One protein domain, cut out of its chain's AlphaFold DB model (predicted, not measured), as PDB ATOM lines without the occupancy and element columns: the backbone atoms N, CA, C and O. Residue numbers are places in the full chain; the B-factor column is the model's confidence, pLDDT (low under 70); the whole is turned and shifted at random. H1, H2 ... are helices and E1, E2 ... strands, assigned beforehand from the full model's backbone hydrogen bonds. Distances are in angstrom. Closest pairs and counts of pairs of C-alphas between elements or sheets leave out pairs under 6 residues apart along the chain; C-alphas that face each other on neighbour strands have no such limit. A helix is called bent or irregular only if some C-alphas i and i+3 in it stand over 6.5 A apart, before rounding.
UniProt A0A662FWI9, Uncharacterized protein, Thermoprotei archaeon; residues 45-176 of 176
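This is residues 45 to 176 of the 176 residues of an uncharacterized protein of Thermoprotei archaeon (UniProt A0A662FWI9). Two sheets lie partly face to face, and the long helix H1 covers parts of both: it packs on E8 and E1 of the larger sheet and on E4 and E3 of the smaller one. The larger sheet is curled and folds over E9, with E1 and E8 facing E6 and E5, while short E7 extends the smaller sheet beside E2. Its 132 printed residues include two named helices and nine named strands, in the order H1 E1 H2 E2 E3 E4 E5 E6 E7 E8 E9. The antiparallel sheets have the orders E1 E8 E9 E6 E5 and E4 E3 E2 E7. The class is mixed, helices and strands; the whole is compact, with a radius of gyration of the C-alphas of 14.3 A and spans of 43 by 36 by 22 A.

Begin with the larger sheet: E1 is residues 67 to 71, E8 153 to 162, E9 165 to 175, E6 135 to 140 and E5 128 to 131. E8 is 26.3 A long and bends by 50 degrees at residue 157; E9 is 29.2 A long, bends by 60 degrees at residue 170 and ends at C-alpha 175, (-30.015, -22.777, -15.312). In the other sheet find E4 at residues 107 to 112, E3 at 93 to 100, 22.8 A long, E2 at 83 to 90, 21.3 A long, and E7 at 142 to 144. Find C-alpha 45 at (-30.443, -40.986, 1.039); from there H1 runs 25.5 A to residue 62. H2 is residues 76 to 79.

The larger sheet is a folded sheet, bent back on itself at E9. Look at N 158 and O 169, 3.0 A apart, in the hairpin E8 and E9, and at N 138 and O 172, 2.8 A, between E9 and E6. E2, E3 and E4 form a meander, each the antiparallel neighbour of the one before; N 97 and O 86 are 2.8 A apart. The sheets form a sandwich, two sheets face to face, with their facing parts 11.3 A centre to centre. H1 is on the larger sheet at a height of 8.8 A, the closest C-alphas to E8 being Tyr 57 and Ala 159, 5.8 A. It is also on the smaller sheet at 9.4 A, in two layers, a helix on one face of a sheet; Cys 50 and Ile 112 of E4 have C-alphas 5.7 A apart. H2 is on neither sheet and only just apart from H1, at 8.2 A. Every O i to N i+4 pair in H1 is within hydrogen-bond range; H2 is too short for one, and its 1 pair of O i and N i+3 is within range.

The C-alphas farthest apart are those of Asp 64 and Glu 103, 44.7 A. The printed part has no cut, and E4 to E5 is the long link, residues 113 to 127. Mean pLDDT of the printed part is 83.4, with residues 115 to 124 and 147 to 152 under 70.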
ATOM      1  N   VAL A  45     -30.826 -42.229   1.718       91.81
ATOM      2  CA  VAL A  45     -30.443 -40.986   1.039       91.81
ATOM      3  C   VAL A  45     -29.119 -40.440   1.573       91.81
ATOM      4  O   VAL A  45     -28.250 -40.065   0.788       91.81
ATOM      5  N   ALA A  46     -28.911 -40.441   2.888       91.94
ATOM      6  CA  ALA A  46     -27.652 -40.019   3.494       91.94
ATOM      7  C   ALA A  46     -26.485 -40.915   3.048       91.94
ATOM      8  O   ALA A  46     -25.418 -40.406   2.708       91.94
ATOM      9  N   ASN A  47     -26.689 -42.236   2.976       92.81
ATOM     10  CA  ASN A  47     -25.701 -43.174   2.438       92.81
ATOM     11  C   ASN A  47     -25.379 -42.856   0.977       92.81
ATOM     12  O   ASN A  47     -24.208 -42.726   0.626       92.81
ATOM     13  N   TYR A  48     -26.405 -42.663   0.149       93.50
ATOM     14  CA  TYR A  48     -26.247 -42.296  -1.253       93.50
ATOM     15  C   TYR A  48     -25.432 -41.005  -1.416       93.50
ATOM     16  O   TYR A  48     -24.500 -40.959  -2.224       93.50
ATOM     17  N   ILE A  49     -25.730 -39.958  -0.642       91.88
ATOM     18  CA  ILE A  49     -24.987 -38.694  -0.701       91.88
ATOM     19  C   ILE A  49     -23.533 -38.905  -0.255       91.88
ATOM     20  O   ILE A  49     -22.617 -38.483  -0.962       91.88
ATOM     21  N   CYS A  50     -23.302 -39.609   0.859       91.00
ATOM     22  CA  CYS A  50     -21.959 -39.947   1.340       91.00
ATOM     23  C   CYS A  50     -21.137 -40.726   0.306       91.00
ATOM     24  O   CYS A  50     -19.955 -40.444   0.114       91.00
ATOM     25  N   GLU A  51     -21.747 -41.688  -0.384       92.31
ATOM     26  CA  GLU A  51     -21.084 -42.429  -1.451       92.31
ATOM     27  C   GLU A  51     -20.729 -41.541  -2.640       92.31
ATOM     28  O   GLU A  51     -19.649 -41.690  -3.206       92.31
ATOM     29  N   ASN A  52     -21.614 -40.626  -3.045       93.12
ATOM     30  CA  ASN A  52     -21.316 -39.697  -4.137       93.12
ATOM     31  C   ASN A  52     -20.207 -38.718  -3.747       93.12
ATOM     32  O   ASN A  52     -19.319 -38.469  -4.559       93.12
ATOM     33  N   ILE A  53     -20.203 -38.236  -2.503       90.94
ATOM     34  CA  ILE A  53     -19.098 -37.460  -1.932       90.94
ATOM     35  C   ILE A  53     -17.784 -38.234  -2.034       90.94
ATOM     36  O   ILE A  53     -16.805 -37.710  -2.567       90.94
ATOM     37  N   LEU A  54     -17.764 -39.487  -1.572       89.69
ATOM     38  CA  LEU A  54     -16.569 -40.322  -1.620       89.69
ATOM     39  C   LEU A  54     -16.113 -40.557  -3.063       89.69
ATOM     40  O   LEU A  54     -14.937 -40.395  -3.358       89.69
ATOM     41  N   LYS A  55     -17.037 -40.879  -3.974       91.19
ATOM     42  CA  LYS A  55     -16.741 -41.095  -5.399       91.19
ATOM     43  C   LYS A  55     -16.127 -39.851  -6.034       91.19
ATOM     44  O   LYS A  55     -15.097 -39.958  -6.688       91.19
ATOM     45  N   VAL A  56     -16.730 -38.679  -5.832       91.81
ATOM     46  CA  VAL A  56     -16.228 -37.406  -6.372       91.81
ATOM     47  C   VAL A  56     -14.841 -37.089  -5.813       91.81
ATOM     48  O   VAL A  56     -13.936 -36.770  -6.581       91.81
ATOM     49  N   TYR A  57     -14.646 -37.263  -4.505       88.94
ATOM     50  CA  TYR A  57     -13.342 -37.113  -3.863       88.94
ATOM     51  C   TYR A  57     -12.289 -38.063  -4.455       88.94
ATOM     52  O   TYR A  57     -11.229 -37.616  -4.892       88.94
ATOM     53  N   THR A  58     -12.585 -39.363  -4.514       89.06
ATOM     54  CA  THR A  58     -11.666 -40.376  -5.039       89.06
ATOM     55  C   THR A  58     -11.305 -40.086  -6.488       89.06
ATOM     56  O   THR A  58     -10.129 -40.123  -6.822       89.06
ATOM     57  N   LEU A  59     -12.277 -39.729  -7.330       91.69
ATOM     58  CA  LEU A  59     -12.019 -39.425  -8.734       91.69
ATOM     59  C   LEU A  59     -11.121 -38.191  -8.910       91.69
ATOM     60  O   LEU A  59     -10.240 -38.212  -9.765       91.69
ATOM     61  N   VAL A  60     -11.290 -37.133  -8.105       90.62
ATOM     62  CA  VAL A  60     -10.382 -35.966  -8.144       90.62
ATOM     63  C   VAL A  60      -8.992 -36.338  -7.644       90.62
ATOM     64  O   VAL A  60      -7.997 -35.807  -8.130       90.62
ATOM     65  N   ASN A  61      -8.902 -37.252  -6.680       87.88
ATOM     66  CA  ASN A  61      -7.626 -37.697  -6.140       87.88
ATOM     67  C   ASN A  61      -6.849 -38.599  -7.113       87.88
ATOM     68  O   ASN A  61      -5.628 -38.523  -7.172       87.88
ATOM     69  N   THR A  62      -7.539 -39.448  -7.879       89.44
ATOM     70  CA  THR A  62      -6.900 -40.429  -8.774       89.44
ATOM     71  C   THR A  62      -6.774 -39.970 -10.222       89.44
ATOM     72  O   THR A  62      -6.105 -40.640 -11.002       89.44
ATOM     73  N   SER A  63      -7.447 -38.888 -10.616       90.00
ATOM     74  CA  SER A  63      -7.370 -38.344 -11.977       90.00
ATOM     75  C   SER A  63      -6.583 -37.035 -12.030       90.00
ATOM     76  O   SER A  63      -6.344 -36.385 -11.010       90.00
ATOM     77  N   ASP A  64      -6.239 -36.614 -13.246       86.94
ATOM     78  CA  ASP A  64      -5.673 -35.287 -13.526       86.94
ATOM     79  C   ASP A  64      -6.749 -34.190 -13.622       86.94
ATOM     80  O   ASP A  64      -6.458 -33.041 -13.958       86.94
ATOM     81  N   SER A  65      -8.012 -34.519 -13.329       86.88
ATOM     82  CA  SER A  65      -9.105 -33.548 -13.378       86.88
ATOM     83  C   SER A  65      -8.984 -32.555 -12.228       86.88
ATOM     84  O   SER A  65      -8.974 -32.936 -11.058       86.88
ATOM     85  N   ASN A  66      -8.971 -31.262 -12.554       89.19
ATOM     86  CA  ASN A  66      -8.901 -30.212 -11.539       89.19
ATOM     87  C   ASN A  66     -10.199 -30.083 -10.727       89.19
ATOM     88  O   ASN A  66     -10.180 -29.627  -9.589       89.19
ATOM     89  N   MET A  67     -11.338 -30.470 -11.303       90.69
ATOM     90  CA  MET A  67     -12.641 -30.382 -10.656       90.69
ATOM     91  C   MET A  67     -13.572 -31.474 -11.169       90.69
ATOM     92  O   MET A  67     -13.633 -31.731 -12.370       90.69
ATOM     93  N   ILE A  68     -14.321 -32.085 -10.257       92.75
ATOM     94  CA  ILE A  68     -15.387 -33.032 -10.576       92.75
ATOM     95  C   ILE A  68     -16.645 -32.596  -9.850       92.75
ATOM     96  O   ILE A  68     -16.620 -32.246  -8.672       92.75
ATOM     97  N   VAL A  69     -17.755 -32.639 -10.579       92.56
ATOM     98  CA  VAL A  69     -19.072 -32.226 -10.112       92.56
ATOM     99  C   VAL A  69     -20.042 -33.362 -10.373       92.56
ATOM    100  O   VAL A  69     -20.052 -33.948 -11.458       92.56
ATOM    101  N   LYS A  70     -20.863 -33.677  -9.375       92.62
ATOM    102  CA  LYS A  70     -21.890 -34.706  -9.465       92.62
ATOM    103  C   LYS A  70     -23.223 -34.159  -8.990       92.62
ATOM    104  O   LYS A  70     -23.341 -33.683  -7.865       92.62
ATOM    105  N   GLU A  71     -24.232 -34.287  -9.842       91.56
ATOM    106  CA  GLU A  71     -25.612 -34.005  -9.462       91.56
ATOM    107  C   GLU A  71     -26.150 -35.114  -8.561       91.56
ATOM    108  O   GLU A  71     -25.991 -36.305  -8.856       91.56
ATOM    109  N   LEU A  72     -26.783 -34.710  -7.463       89.75
ATOM    110  CA  LEU A  72     -27.463 -35.609  -6.549       89.75
ATOM    111  C   LEU A  72     -28.900 -35.811  -7.019       89.75
ATOM    112  O   LEU A  72     -29.682 -34.864  -7.085       89.75
ATOM    113  N   ASN A  73     -29.258 -37.059  -7.309       87.88
ATOM    114  CA  ASN A  73     -30.633 -37.422  -7.626       87.88
ATOM    115  C   ASN A  73     -31.329 -37.901  -6.351       87.88
ATOM    116  O   ASN A  73     -31.266 -39.083  -6.008       87.88
ATOM    117  N   ILE A  74     -31.928 -36.965  -5.614       86.25
ATOM    118  CA  ILE A  74     -32.618 -37.279  -4.365       86.25
ATOM    119  C   ILE A  74     -34.032 -37.795  -4.674       86.25
ATOM    120  O   ILE A  74     -34.777 -37.134  -5.400       86.25
ATOM    121  N   PRO A  75     -34.428 -38.951  -4.112       85.75
ATOM    122  CA  PRO A  75     -35.775 -39.487  -4.244       85.75
ATOM    123  C   PRO A  75     -36.879 -38.468  -3.913       85.75
ATOM    124  O   PRO A  75     -36.784 -37.694  -2.955       85.75
ATOM    125  N   SER A  76     -37.961 -38.485  -4.698       81.75
ATOM    126  CA  SER A  76     -39.044 -37.494  -4.617       81.75
ATOM    127  C   SER A  76     -39.779 -37.484  -3.271       81.75
ATOM    128  O   SER A  76     -40.242 -36.433  -2.836       81.75
ATOM    129  N   ASN A  77     -39.839 -38.619  -2.571       81.62
ATOM    130  CA  ASN A  77     -40.378 -38.745  -1.212       81.62
ATOM    131  C   ASN A  77     -39.635 -37.882  -0.177       81.62
ATOM    132  O   ASN A  77     -40.267 -37.428   0.774       81.62
ATOM    133  N   ILE A  78     -38.329 -37.664  -0.347       83.31
ATOM    134  CA  ILE A  78     -37.514 -36.785   0.507       83.31
ATOM    135  C   ILE A  78     -37.478 -35.372  -0.073       83.31
ATOM    136  O   ILE A  78     -37.688 -34.404   0.653       83.31
ATOM    137  N   MET A  79     -37.297 -35.247  -1.389       82.12
ATOM    138  CA  MET A  79     -37.239 -33.954  -2.072       82.12
ATOM    139  C   MET A  79     -38.507 -33.114  -1.855       82.12
ATOM    140  O   MET A  79     -38.408 -31.940  -1.516       82.12
ATOM    141  N   ASN A  80     -39.697 -33.710  -1.973       81.94
ATOM    142  CA  ASN A  80     -40.970 -32.996  -1.816       81.94
ATOM    143  C   ASN A  80     -41.263 -32.580  -0.367       81.94
ATOM    144  O   ASN A  80     -42.125 -31.739  -0.137       81.94
ATOM    145  N   LYS A  81     -40.577 -33.176   0.612       81.75
ATOM    146  CA  LYS A  81     -40.681 -32.795   2.030       81.75
ATOM    147  C   LYS A  81     -39.751 -31.634   2.377       81.75
ATOM    148  O   LYS A  81     -39.942 -30.971   3.389       81.75
ATOM    149  N   GLY A  82     -38.753 -31.384   1.541       84.94
ATOM    150  CA  GLY A  82     -37.705 -30.427   1.820       84.94
ATOM    151  C   GLY A  82     -36.686 -30.934   2.831       84.94
ATOM    152  O   GLY A  82     -37.020 -31.533   3.858       84.94
ATOM    153  N   TYR A  83     -35.416 -30.682   2.538       87.88
ATOM    154  CA  TYR A  83     -34.295 -31.140   3.337       87.88
ATOM    155  C   TYR A  83     -33.151 -30.123   3.359       87.88
ATOM    156  O   TYR A  83     -33.025 -29.260   2.491       87.88
ATOM    157  N   PHE A  84     -32.299 -30.258   4.370       89.94
ATOM    158  CA  PHE A  84     -31.002 -29.607   4.453       89.94
ATOM    159  C   PHE A  84     -29.900 -30.653   4.369       89.94
ATOM    160  O   PHE A  84     -29.996 -31.692   5.022       89.94
ATOM    161  N   VAL A  85     -28.852 -30.353   3.608       90.44
ATOM    162  CA  VAL A  85     -27.613 -31.135   3.573       90.44
ATOM    163  C   VAL A  85     -26.466 -30.236   3.978       90.44
ATOM    164  O   VAL A  85     -26.319 -29.143   3.439       90.44
ATOM    165  N   GLU A  86     -25.642 -30.705   4.898       90.94
ATOM    166  CA  GLU A  86     -24.468 -29.987   5.376       90.94
ATOM    167  C   GLU A  86     -23.319 -30.966   5.568       90.94
ATOM    168  O   GLU A  86     -23.525 -32.117   5.965       90.94
ATOM    169  N   ILE A  87     -22.102 -30.515   5.279       88.31
ATOM    170  CA  ILE A  87     -20.895 -31.278   5.581       88.31
ATOM    171  C   ILE A  87     -20.217 -30.591   6.759       88.31
ATOM    172  O   ILE A  87     -19.667 -29.503   6.619       88.31
ATOM    173  N   VAL A  88     -20.231 -31.248   7.915       87.44
ATOM    174  CA  VAL A  88     -19.630 -30.733   9.146       87.44
ATOM    175  C   VAL A  88     -18.335 -31.470   9.465       87.44
ATOM    176  O   VAL A  88     -18.186 -32.671   9.214       87.44
ATOM    177  N   LYS A  89     -17.383 -30.749  10.055       83.50
ATOM    178  CA  LYS A  89     -16.130 -31.307  10.567       83.50
ATOM    179  C   LYS A  89     -16.182 -31.334  12.091       83.50
ATOM    180  O   LYS A  89     -16.280 -30.287  12.721       83.50
ATOM    181  N   LEU A  90     -16.090 -32.524  12.681       82.12
ATOM    182  CA  LEU A  90     -15.990 -32.720  14.128       82.12
ATOM    183  C   LEU A  90     -14.641 -33.379  14.428       82.12
ATOM    184  O   LEU A  90     -14.455 -34.581  14.226       82.12
ATOM    185  N   GLY A  91     -13.674 -32.567  14.862       80.44
ATOM    186  CA  GLY A  91     -12.277 -32.989  14.982       80.44
ATOM    187  C   GLY A  91     -11.677 -33.308  13.609       80.44
ATOM    188  O   GLY A  91     -11.722 -32.482  12.698       80.44
ATOM    189  N   GLU A  92     -11.134 -34.511  13.441       77.69
ATOM    190  CA  GLU A  92     -10.610 -34.993  12.151       77.69
ATOM    191  C   GLU A  92     -11.664 -35.714  11.300       77.69
ATOM    192  O   GLU A  92     -11.452 -35.982  10.116       77.69
ATOM    193  N   VAL A  93     -12.824 -36.017  11.884       82.00
ATOM    194  CA  VAL A  93     -13.874 -36.787  11.221       82.00
ATOM    195  C   VAL A  93     -14.881 -35.849  10.568       82.00
ATOM    196  O   VAL A  93     -15.313 -34.852  11.147       82.00
ATOM    197  N   LYS A  94     -15.278 -36.194   9.344       85.38
ATOM    198  CA  LYS A  94     -16.288 -35.464   8.581       85.38
ATOM    199  C   LYS A  94     -17.611 -36.202   8.624       85.38
ATOM    200  O   LYS A  94     -17.655 -37.423   8.442       85.38
ATOM    201  N   TYR A  95     -18.678 -35.448   8.822       87.50
ATOM    202  CA  TYR A  95     -20.035 -35.956   8.862       87.50
ATOM    203  C   TYR A  95     -20.884 -35.229   7.832       87.50
ATOM    204  O   TYR A  95     -20.783 -34.018   7.658       87.50
ATOM    205  N   LEU A  96     -21.733 -35.992   7.164       89.69
ATOM    206  CA  LEU A  96     -22.890 -35.489   6.461       89.69
ATOM    207  C   LEU A  96     -24.029 -35.355   7.471       89.69
ATOM    208  O   LEU A  96     -24.353 -36.324   8.163       89.69
ATOM    209  N   VAL A  97     -24.643 -34.183   7.524       91.38
ATOM    210  CA  VAL A  97     -25.887 -33.946   8.251       91.38
ATOM    211  C   VAL A  97     -27.000 -33.806   7.224       91.38
ATOM    212  O   VAL A  97     -26.929 -32.950   6.343       91.38
ATOM    213  N   LEU A  98     -28.011 -34.667   7.324       90.88
ATOM    214  CA  LEU A  98     -29.230 -34.601   6.523       90.88
ATOM    215  C   LEU A  98     -30.414 -34.357   7.456       90.88
ATOM    216  O   LEU A  98     -30.714 -35.197   8.302       90.88
ATOM    217  N   ARG A  99     -31.115 -33.238   7.280       91.12
ATOM    218  CA  ARG A  99     -32.287 -32.878   8.092       91.12
ATOM    219  C   ARG A  99     -33.515 -32.724   7.213       91.12
ATOM    220  O   ARG A  99     -33.455 -32.000   6.225       91.12
ATOM    221  N   LEU A 100     -34.630 -33.345   7.587       89.00
ATOM    222  CA  LEU A 100     -35.926 -33.084   6.957       89.00
ATOM    223  C   LEU A 100     -36.608 -31.868   7.580       89.00
ATOM    224  O   LEU A 100     -36.515 -31.636   8.784       89.00
ATOM    225  N   LYS A 101     -37.329 -31.111   6.753       84.38
ATOM    226  CA  LYS A 101     -38.056 -29.907   7.167       84.38
ATOM    227  C   LYS A 101     -39.517 -30.144   7.558       84.38
ATOM    228  O   LYS A 101     -40.267 -29.193   7.752       84.38
ATOM    229  N   VAL A 102     -39.941 -31.397   7.628       80.44
ATOM    230  CA  VAL A 102     -41.315 -31.767   7.984       80.44
ATOM    231  C   VAL A 102     -41.370 -32.330   9.387       80.44
ATOM    232  O   VAL A 102     -40.374 -32.837   9.897       80.44
ATOM    233  N   GLU A 103     -42.555 -32.289   9.991       71.56
ATOM    234  CA  GLU A 103     -42.812 -33.094  11.173       71.56
ATOM    235  C   GLU A 103     -42.979 -34.571  10.793       71.56
ATOM    236  O   GLU A 103     -43.628 -34.886   9.790       71.56
ATOM    237  N   PRO A 104     -42.424 -35.491  11.592       74.12
ATOM    238  CA  PRO A 104     -41.555 -35.248  12.743       74.12
ATOM    239  C   PRO A 104     -40.160 -34.749  12.331       74.12
ATOM    240  O   PRO A 104     -39.592 -35.242  11.363       74.12
ATOM    241  N   TRP A 105     -39.579 -33.837  13.121       74.44
ATOM    242  CA  TRP A 105     -38.191 -33.405  12.935       74.44
ATOM    243  C   TRP A 105     -37.254 -34.617  13.009       74.44
ATOM    244  O   TRP A 105     -37.079 -35.210  14.076       74.44
ATOM    245  N   THR A 106     -36.676 -34.989  11.868       84.75
ATOM    246  CA  THR A 106     -35.742 -36.112  11.741       84.75
ATOM    247  C   THR A 106     -34.433 -35.610  11.156       84.75
ATOM    248  O   THR A 106     -34.406 -34.853  10.180       84.75
ATOM    249  N   GLU A 107     -33.338 -36.034  11.774       90.31
ATOM    250  CA  GLU A 107     -31.983 -35.665  11.404       90.31
ATOM    251  C   GLU A 107     -31.094 -36.904  11.437       90.31
ATOM    252  O   GLU A 107     -31.093 -37.651  12.414       90.31
ATOM    253  N   ILE A 108     -30.346 -37.116  10.358       90.44
ATOM    254  CA  ILE A 108     -29.406 -38.220  10.210       90.44
ATOM    255  C   ILE A 108     -27.992 -37.661  10.149       90.44
ATOM    256  O   ILE A 108     -27.680 -36.800   9.323       90.44
ATOM    257  N   TYR A 109     -27.127 -38.222  10.988       91.00
ATOM    258  CA  TYR A 109     -25.691 -37.997  10.956       91.00
ATOM    259  C   TYR A 109     -25.019 -39.201  10.322       91.00
ATOM    260  O   TYR A 109     -25.092 -40.317  10.842       91.00
ATOM    261  N   LYS A 110     -24.316 -38.981   9.215       91.62
ATOM    262  CA  LYS A 110     -23.564 -40.040   8.551       91.62
ATOM    263  C   LYS A 110     -22.097 -39.676   8.453       91.62
ATOM    264  O   LYS A 110     -21.726 -38.685   7.838       91.62
ATOM    265  N   ARG A 111     -21.238 -40.513   9.033       88.50
ATOM    266  CA  ARG A 111     -19.789 -40.386   8.862       88.50
ATOM    267  C   ARG A 111     -19.430 -40.562   7.388       88.50
ATOM    268  O   ARG A 111     -19.805 -41.566   6.784       88.50
ATOM    269  N   ILE A 112     -18.658 -39.629   6.842       87.12
ATOM    270  CA  ILE A 112     -18.090 -39.735   5.498       87.12
ATOM    271  C   ILE A 112     -16.721 -40.421   5.637       87.12
ATOM    272  O   ILE A 112     -15.824 -39.858   6.272       87.12
ATOM    273  N   PRO A 113     -16.527 -41.635   5.092       79.94
ATOM    274  CA  PRO A 113     -15.296 -42.398   5.271       79.94
ATOM    275  C   PRO A 113     -14.204 -41.928   4.295       79.94
ATOM    276  O   PRO A 113     -13.783 -42.677   3.420       79.94
ATOM    277  N   LEU A 114     -13.747 -40.679   4.420       76.75
ATOM    278  CA  LEU A 114     -12.609 -40.200   3.632       76.75
ATOM    279  C   LEU A 114     -11.307 -40.763   4.212       76.75
ATOM    280  O   LEU A 114     -11.045 -40.620   5.406       76.75
ATOM    281  N   GLN A 115     -10.505 -41.409   3.365       62.78
ATOM    282  CA  GLN A 115      -9.144 -41.838   3.688       62.78
ATOM    283  C   GLN A 115      -8.137 -40.839   3.090       62.78
ATOM    284  O   GLN A 115      -8.300 -40.404   1.946       62.78
ATOM    285  N   GLY A 116      -7.105 -40.487   3.863       58.50
ATOM    286  CA  GLY A 116      -6.044 -39.544   3.481       58.50
ATOM    287  C   GLY A 116      -6.125 -38.183   4.185       58.50
ATOM    288  O   GLY A 116      -7.171 -37.798   4.702       58.50
ATOM    289  N   ASP A 117      -5.010 -37.448   4.169       53.91
ATOM    290  CA  ASP A 117      -4.780 -36.163   4.867       53.91
ATOM    291  C   ASP A 117      -5.607 -34.977   4.322       53.91
ATOM    292  O   ASP A 117      -5.405 -33.807   4.647       53.91
ATOM    293  N   ILE A 118      -6.521 -35.250   3.397       54.88
ATOM    294  CA  ILE A 118      -6.956 -34.273   2.415       54.88
ATOM    295  C   ILE A 118      -8.465 -34.380   2.279       54.88
ATOM    296  O   ILE A 118      -9.005 -35.161   1.522       54.88
ATOM    297  N   ALA A 119      -9.176 -33.570   3.038       56.31
ATOM    298  CA  ALA A 119     -10.258 -32.802   2.443       56.31
ATOM    299  C   ALA A 119     -10.442 -31.635   3.391       56.31
ATOM    300  O   ALA A 119     -10.849 -31.831   4.539       56.31
ATOM    301  N   SER A 120     -10.065 -30.439   2.982       61.75
ATOM    302  CA  SER A 120     -10.632 -29.292   3.661       61.75
ATOM    303  C   SER A 120     -12.084 -29.199   3.192       61.75
ATOM    304  O   SER A 120     -12.383 -29.335   2.006       61.75
ATOM    305  N   ILE A 121     -13.003 -29.006   4.134       64.75
ATOM    306  CA  ILE A 121     -14.346 -28.493   3.826       64.75
ATOM    307  C   ILE A 121     -14.227 -26.957   3.845       64.75
ATOM    308  O   ILE A 121     -15.058 -26.256   4.402       64.75
ATOM    309  N   ASP A 122     -13.108 -26.444   3.319       63.50
ATOM    310  CA  ASP A 122     -12.801 -25.019   3.247       63.50
ATOM    311  C   ASP A 122     -13.102 -24.600   1.820       63.50
ATOM    312  O   ASP A 122     -12.217 -24.526   0.969       63.50
ATOM    313  N   TYR A 123     -14.383 -24.429   1.542       69.38
ATOM    314  CA  TYR A 123     -14.820 -23.706   0.364       69.38
ATOM    315  C   TYR A 123     -15.402 -22.369   0.794       69.38
ATOM    316  O   TYR A 123     -15.816 -22.182   1.939       69.38
ATOM    317  N   ILE A 124     -15.391 -21.424  -0.137       69.12
ATOM    318  CA  ILE A 124     -15.851 -20.066   0.109       69.12
ATOM    319  C   ILE A 124     -17.325 -20.000  -0.280       69.12
ATOM    320  O   ILE A 124     -17.683 -20.165  -1.450       69.12
ATOM    321  N   ASP A 125     -18.182 -19.770   0.712       75.56
ATOM    322  CA  ASP A 125     -19.615 -19.591   0.493       75.56
ATOM    323  C   ASP A 125     -19.890 -18.453  -0.494       75.56
ATOM    324  O   ASP A 125     -19.330 -17.361  -0.397       75.56
ATOM    325  N   GLY A 126     -20.784 -18.717  -1.449       74.94
ATOM    326  CA  GLY A 126     -21.193 -17.740  -2.458       74.94
ATOM    327  C   GLY A 126     -20.311 -17.690  -3.706       74.94
ATOM    328  O   GLY A 126     -20.711 -17.062  -4.689       74.94
ATOM    329  N   GLU A 127     -19.170 -18.386  -3.743       85.31
ATOM    330  CA  GLU A 127     -18.464 -18.591  -5.008       85.31
ATOM    331  C   GLU A 127     -19.337 -19.375  -5.989       85.31
ATOM    332  O   GLU A 127     -20.016 -20.337  -5.618       85.31
ATOM    333  N   SER A 128     -19.276 -19.005  -7.267       88.75
ATOM    334  CA  SER A 128     -19.983 -19.721  -8.324       88.75
ATOM    335  C   SER A 128     -19.040 -20.241  -9.395       88.75
ATOM    336  O   SER A 128     -17.994 -19.654  -9.665       88.75
ATOM    337  N   PHE A 129     -19.418 -21.350 -10.017       89.25
ATOM    338  CA  PHE A 129     -18.716 -21.923 -11.156       89.25
ATOM    339  C   PHE A 129     -19.724 -22.388 -12.203       89.25
ATOM    340  O   PHE A 129     -20.821 -22.847 -11.881       89.25
ATOM    341  N   SER A 130     -19.363 -22.255 -13.475       87.56
ATOM    342  CA  SER A 130     -20.171 -22.802 -14.563       87.56
ATOM    343  C   SER A 130     -19.942 -24.308 -14.658       87.56
ATOM    344  O   SER A 130     -18.807 -24.777 -14.578       87.56
ATOM    345  N   TYR A 131     -21.013 -25.068 -14.841       83.44
ATOM    346  CA  TYR A 131     -20.960 -26.520 -14.961       83.44
ATOM    347  C   TYR A 131     -22.008 -26.979 -15.977       83.44
ATOM    348  O   TYR A 131     -23.167 -26.610 -15.883       83.44
ATOM    349  N   GLY A 132     -21.614 -27.785 -16.964       78.25
ATOM    350  CA  GLY A 132     -22.531 -28.231 -18.017       78.25
ATOM    351  C   GLY A 132     -23.088 -27.096 -18.893       78.25
ATOM    352  O   GLY A 132     -22.743 -25.924 -18.749       78.25
ATOM    353  N   ASN A 133     -23.950 -27.457 -19.848       82.44
ATOM    354  CA  ASN A 133     -24.499 -26.514 -20.827       82.44
ATOM    355  C   ASN A 133     -25.515 -25.561 -20.175       82.44
ATOM    356  O   ASN A 133     -26.705 -25.875 -20.103       82.44
ATOM    357  N   GLY A 134     -25.032 -24.403 -19.722       82.69
ATOM    358  CA  GLY A 134     -25.858 -23.309 -19.207       82.69
ATOM    359  C   GLY A 134     -26.308 -23.474 -17.758       82.69
ATOM    360  O   GLY A 134     -27.357 -22.952 -17.409       82.69
ATOM    361  N   TRP A 135     -25.570 -24.206 -16.916       88.69
ATOM    362  CA  TRP A 135     -25.813 -24.170 -15.471       88.69
ATOM    363  C   TRP A 135     -24.709 -23.413 -14.748       88.69
ATOM    364  O   TRP A 135     -23.517 -23.570 -15.033       88.69
ATOM    365  N   ARG A 136     -25.121 -22.620 -13.763       90.06
ATOM    366  CA  ARG A 136     -24.235 -21.980 -12.800       90.06
ATOM    367  C   ARG A 136     -24.493 -22.591 -11.433       90.06
ATOM    368  O   ARG A 136     -25.617 -22.578 -10.946       90.06
ATOM    369  N   ALA A 137     -23.444 -23.147 -10.844       90.56
ATOM    370  CA  ALA A 137     -23.449 -23.709  -9.507       90.56
ATOM    371  C   ALA A 137     -22.923 -22.680  -8.508       90.56
ATOM    372  O   ALA A 137     -21.941 -22.001  -8.793       90.56
ATOM    373  N   TYR A 138     -23.548 -22.603  -7.342       89.81
ATOM    374  CA  TYR A 138     -23.229 -21.705  -6.243       89.81
ATOM    375  C   TYR A 138     -22.872 -22.541  -5.017       89.81
ATOM    376  O   TYR A 138     -23.684 -23.335  -4.536       89.81
ATOM    377  N   GLN A 139     -21.651 -22.375  -4.527       89.75
ATOM    378  CA  GLN A 139     -21.114 -23.102  -3.381       89.75
ATOM    379  C   GLN A 139     -21.826 -22.659  -2.095       89.75
ATOM    380  O   GLN A 139     -22.102 -21.467  -1.923       89.75
ATOM    381  N   GLN A 140     -22.171 -23.616  -1.228       86.56
ATOM    382  CA  GLN A 140     -22.930 -23.377   0.006       86.56
ATOM    383  C   GLN A 140     -22.553 -24.348   1.115       86.56
ATOM    384  O   GLN A 140     -22.593 -25.556   0.880       86.56
ATOM    385  N   HIS A 141     -22.297 -23.825   2.320       82.56
ATOM    386  CA  HIS A 141     -21.971 -24.597   3.520       82.56
ATOM    387  C   HIS A 141     -23.034 -25.661   3.801       82.56
ATOM    388  O   HIS A 141     -22.768 -26.833   4.087       82.56
ATOM    389  N   ARG A 142     -24.276 -25.204   3.655       86.00
ATOM    390  CA  ARG A 142     -25.497 -25.971   3.792       86.00
ATOM    391  C   ARG A 142     -26.353 -25.735   2.560       86.00
ATOM    392  O   ARG A 142     -26.713 -24.599   2.266       86.00
ATOM    393  N   VAL A 143     -26.738 -26.808   1.884       87.06
ATOM    394  CA  VAL A 143     -27.731 -26.729   0.814       87.06
ATOM    395  C   VAL A 143     -29.114 -26.961   1.392       87.06
ATOM    396  O   VAL A 143     -29.381 -27.975   2.036       87.06
ATOM    397  N   ASP A 144     -29.990 -26.000   1.137       86.38
ATOM    398  CA  ASP A 144     -31.412 -26.052   1.426       86.38
ATOM    399  C   ASP A 144     -32.173 -26.407   0.139       86.38
ATOM    400  O   ASP A 144     -32.084 -25.684  -0.852       86.38
ATOM    401  N   SER A 145     -32.922 -27.513   0.137       80.50
ATOM    402  CA  SER A 145     -33.706 -27.928  -1.031       80.50
ATOM    403  C   SER A 145     -35.043 -27.186  -1.198       80.50
ATOM    404  O   SER A 145     -35.790 -27.485  -2.123       80.50
ATOM    405  N   GLY A 146     -35.424 -26.296  -0.280       76.38
ATOM    406  CA  GLY A 146     -36.775 -25.728  -0.213       76.38
ATOM    407  C   GLY A 146     -37.855 -26.786   0.064       76.38
ATOM    408  O   GLY A 146     -37.539 -27.911   0.432       76.38
ATOM    409  N   TYR A 147     -39.135 -26.425  -0.093       61.12
ATOM    410  CA  TYR A 147     -40.297 -27.313   0.135       61.12
ATOM    411  C   TYR A 147     -40.990 -27.790  -1.156       61.12
ATOM    412  O   TYR A 147     -42.049 -28.407  -1.100       61.12
ATOM    413  N   ALA A 148     -40.433 -27.500  -2.330       47.12
ATOM    414  CA  ALA A 148     -41.048 -27.835  -3.609       47.12
ATOM    415  C   ALA A 148     -40.015 -28.521  -4.498       47.12
ATOM    416  O   ALA A 148     -38.906 -28.011  -4.624       47.12
ATOM    417  N   GLY A 149     -40.385 -29.660  -5.100       53.50
ATOM    418  CA  GLY A 149     -39.566 -30.375  -6.076       53.50
ATOM    419  C   GLY A 149     -38.959 -29.400  -7.079       53.50
ATOM    420  O   GLY A 149     -39.665 -28.813  -7.897       53.50
ATOM    421  N   LEU A 150     -37.657 -29.170  -6.939       54.62
ATOM    422  CA  LEU A 150     -36.947 -28.090  -7.600       54.62
ATOM    423  C   LEU A 150     -36.780 -28.429  -9.087       54.62
ATOM    424  O   LEU A 150     -35.766 -28.979  -9.499       54.62
ATOM    425  N   THR A 151     -37.763 -28.103  -9.926       58.78
ATOM    426  CA  THR A 151     -37.657 -28.333 -11.380       58.78
ATOM    427  C   THR A 151     -36.565 -27.483 -12.036       58.78
ATOM    428  O   THR A 151     -36.063 -27.856 -13.094       58.78
ATOM    429  N   ASN A 152     -36.161 -26.378 -11.393       66.88
ATOM    430  CA  ASN A 152     -35.162 -25.433 -11.909       66.88
ATOM    431  C   ASN A 152     -33.835 -25.429 -11.142       66.88
ATOM    432  O   ASN A 152     -32.916 -24.725 -11.559       66.88
ATOM    433  N   TYR A 153     -33.711 -26.209 -10.063       77.50
ATOM    434  CA  TYR A 153     -32.493 -26.230  -9.255       77.50
ATOM    435  C   TYR A 153     -31.976 -27.646  -9.057       77.50
ATOM    436  O   TYR A 153     -32.743 -28.594  -8.908       77.50
ATOM    437  N   ARG A 154     -30.653 -27.793  -9.048       85.00
ATOM    438  CA  ARG A 154     -29.985 -29.078  -8.826       85.00
ATOM    439  C   ARG A 154     -29.094 -28.982  -7.610       85.00
ATOM    440  O   ARG A 154     -28.331 -28.031  -7.484       85.00
ATOM    441  N   VAL A 155     -29.159 -29.981  -6.740       88.62
ATOM    442  CA  VAL A 155     -28.182 -30.117  -5.660       88.62
ATOM    443  C   VAL A 155     -26.986 -30.885  -6.195       88.62
ATOM    444  O   VAL A 155     -27.127 -31.946  -6.802       88.62
ATOM    445  N   LEU A 156     -25.805 -30.332  -5.973       91.19
ATOM    446  CA  LEU A 156     -24.548 -30.842  -6.477       91.19
ATOM    447  C   LEU A 156     -23.589 -31.106  -5.321       91.19
ATOM    448  O   LEU A 156     -23.555 -30.377  -4.330       91.19
ATOM    449  N   VAL A 157     -22.753 -32.114  -5.510       92.19
ATOM    450  CA  VAL A 157     -21.513 -32.292  -4.762       92.19
ATOM    451  C   VAL A 157     -20.371 -32.018  -5.719       92.19
ATOM    452  O   VAL A 157     -20.392 -32.481  -6.862       92.19
ATOM    453  N   PHE A 158     -19.359 -31.295  -5.260       91.75
ATOM    454  CA  PHE A 158     -18.152 -31.083  -6.041       91.75
ATOM    455  C   PHE A 158     -16.909 -31.358  -5.207       91.75
ATOM    456  O   PHE A 158     -16.901 -31.187  -3.987       91.75
ATOM    457  N   ALA A 159     -15.845 -31.753  -5.895       90.75
ATOM    458  CA  ALA A 159     -14.497 -31.671  -5.374       90.75
ATOM    459  C   ALA A 159     -13.616 -30.943  -6.386       90.75
ATOM    460  O   ALA A 159     -13.758 -31.143  -7.595       90.75
ATOM    461  N   ARG A 160     -12.713 -30.098  -5.896       89.75
ATOM    462  CA  ARG A 160     -11.729 -29.393  -6.720       89.75
ATOM    463  C   ARG A 160     -10.346 -29.467  -6.097       89.75
ATOM    464  O   ARG A 160     -10.223 -29.513  -4.874       89.75
ATOM    465  N   ARG A 161      -9.312 -29.489  -6.930       87.50
ATOM    466  CA  ARG A 161      -7.919 -29.417  -6.501       87.50
ATOM    467  C   ARG A 161      -7.494 -27.952  -6.456       87.50
ATOM    468  O   ARG A 161      -7.632 -27.222  -7.430       87.50
ATOM    469  N   GLU A 162      -6.976 -27.527  -5.315       85.12
ATOM    470  CA  GLU A 162      -6.509 -26.165  -5.089       85.12
ATOM    471  C   GLU A 162      -5.271 -26.207  -4.190       85.12
ATOM    472  O   GLU A 162      -5.299 -26.781  -3.103       85.12
ATOM    473  N   ASN A 163      -4.149 -25.651  -4.661       83.56
ATOM    474  CA  ASN A 163      -2.881 -25.600  -3.918       83.56
ATOM    475  C   ASN A 163      -2.417 -26.964  -3.356       83.56
ATOM    476  O   ASN A 163      -1.940 -27.060  -2.227       83.56
ATOM    477  N   GLY A 164      -2.597 -28.040  -4.132       78.94
ATOM    478  CA  GLY A 164      -2.229 -29.403  -3.725       78.94
ATOM    479  C   GLY A 164      -3.174 -30.048  -2.703       78.94
ATOM    480  O   GLY A 164      -2.915 -31.163  -2.259       78.94
ATOM    481  N   ARG A 165      -4.279 -29.383  -2.346       82.81
ATOM    482  CA  ARG A 165      -5.340 -29.915  -1.484       82.81
ATOM    483  C   ARG A 165      -6.610 -30.147  -2.290       82.81
ATOM    484  O   ARG A 165      -6.849 -29.492  -3.299       82.81
ATOM    485  N   ILE A 166      -7.431 -31.088  -1.838       85.44
ATOM    486  CA  ILE A 166      -8.768 -31.317  -2.383       85.44
ATOM    487  C   ILE A 166      -9.765 -30.603  -1.480       85.44
ATOM    488  O   ILE A 166      -9.833 -30.876  -0.280       85.44
ATOM    489  N   ILE A 167     -10.533 -29.702  -2.077       86.06
ATOM    490  CA  ILE A 167     -11.661 -29.024  -1.452       86.06
ATOM    491  C   ILE A 167     -12.916 -29.781  -1.848       86.06
ATOM    492  O   ILE A 167     -13.147 -30.014  -3.033       86.06
ATOM    493  N   LEU A 168     -13.714 -30.159  -0.855       87.50
ATOM    494  CA  LEU A 168     -15.001 -30.817  -1.037       87.50
ATOM    495  C   LEU A 168     -16.108 -29.874  -0.574       87.50
ATOM    496  O   LEU A 168     -16.032 -29.351   0.539       87.50
ATOM    497  N   GLY A 169     -17.158 -29.726  -1.376       88.44
ATOM    498  CA  GLY A 169     -18.291 -28.890  -1.007       88.44
ATOM    499  C   GLY A 169     -19.615 -29.315  -1.618       88.44
ATOM    500  O   GLY A 169     -19.705 -30.241  -2.434       88.44
ATOM    501  N   LEU A 170     -20.653 -28.613  -1.177       90.50
ATOM    502  CA  LEU A 170     -22.001 -28.704  -1.710       90.50
ATOM    503  C   LEU A 170     -22.303 -27.442  -2.512       90.50
ATOM    504  O   LEU A 170     -21.812 -26.355  -2.205       90.50
ATOM    505  N   ALA A 171     -23.116 -27.584  -3.549       89.88
ATOM    506  CA  ALA A 171     -23.592 -26.450  -4.321       89.88
ATOM    507  C   ALA A 171     -25.051 -26.644  -4.726       89.88
ATOM    508  O   ALA A 171     -25.520 -27.771  -4.890       89.88
ATOM    509  N   TRP A 172     -25.760 -25.540  -4.930       88.38
ATOM    510  CA  TRP A 172     -26.997 -25.539  -5.706       88.38
ATOM    511  C   TRP A 172     -26.696 -24.968  -7.085       88.38
ATOM    512  O   TRP A 172     -25.894 -24.048  -7.207       88.38
ATOM    513  N   ALA A 173     -27.299 -25.517  -8.129       88.75
ATOM    514  CA  ALA A 173     -27.154 -25.001  -9.479       88.75
ATOM    515  C   ALA A 173     -28.481 -24.549 -10.053       88.75
ATOM    516  O   ALA A 173     -29.503 -25.199  -9.846       88.75
ATOM    517  N   GLU A 174     -28.418 -23.466 -10.813       87.12
ATOM    518  CA  GLU A 174     -29.525 -22.868 -11.546       87.12
ATOM    519  C   GLU A 174     -29.163 -22.774 -13.023       87.12
ATOM    520  O   GLU A 174     -27.993 -22.620 -13.394       87.12
ATOM    521  N   LYS A 175     -30.178 -22.911 -13.872       84.06
ATOM    522  CA  LYS A 175     -30.015 -22.777 -15.312       84.06
ATOM    523  C   LYS A 175     -29.991 -21.292 -15.684       84.06
ATOM    524  O   LYS A 175     -30.956 -20.584 -15.409       84.06
ATOM    525  N   THR A 176     -28.894 -20.854 -16.292       77.12
ATOM    526  CA  THR A 176     -28.684 -19.497 -16.828       77.12
ATOM    527  C   THR A 176     -29.157 -19.374 -18.264       77.12
ATOM    528  O   THR A 176     -28.965 -20.360 -19.018       77.12
TER     529      THR A 176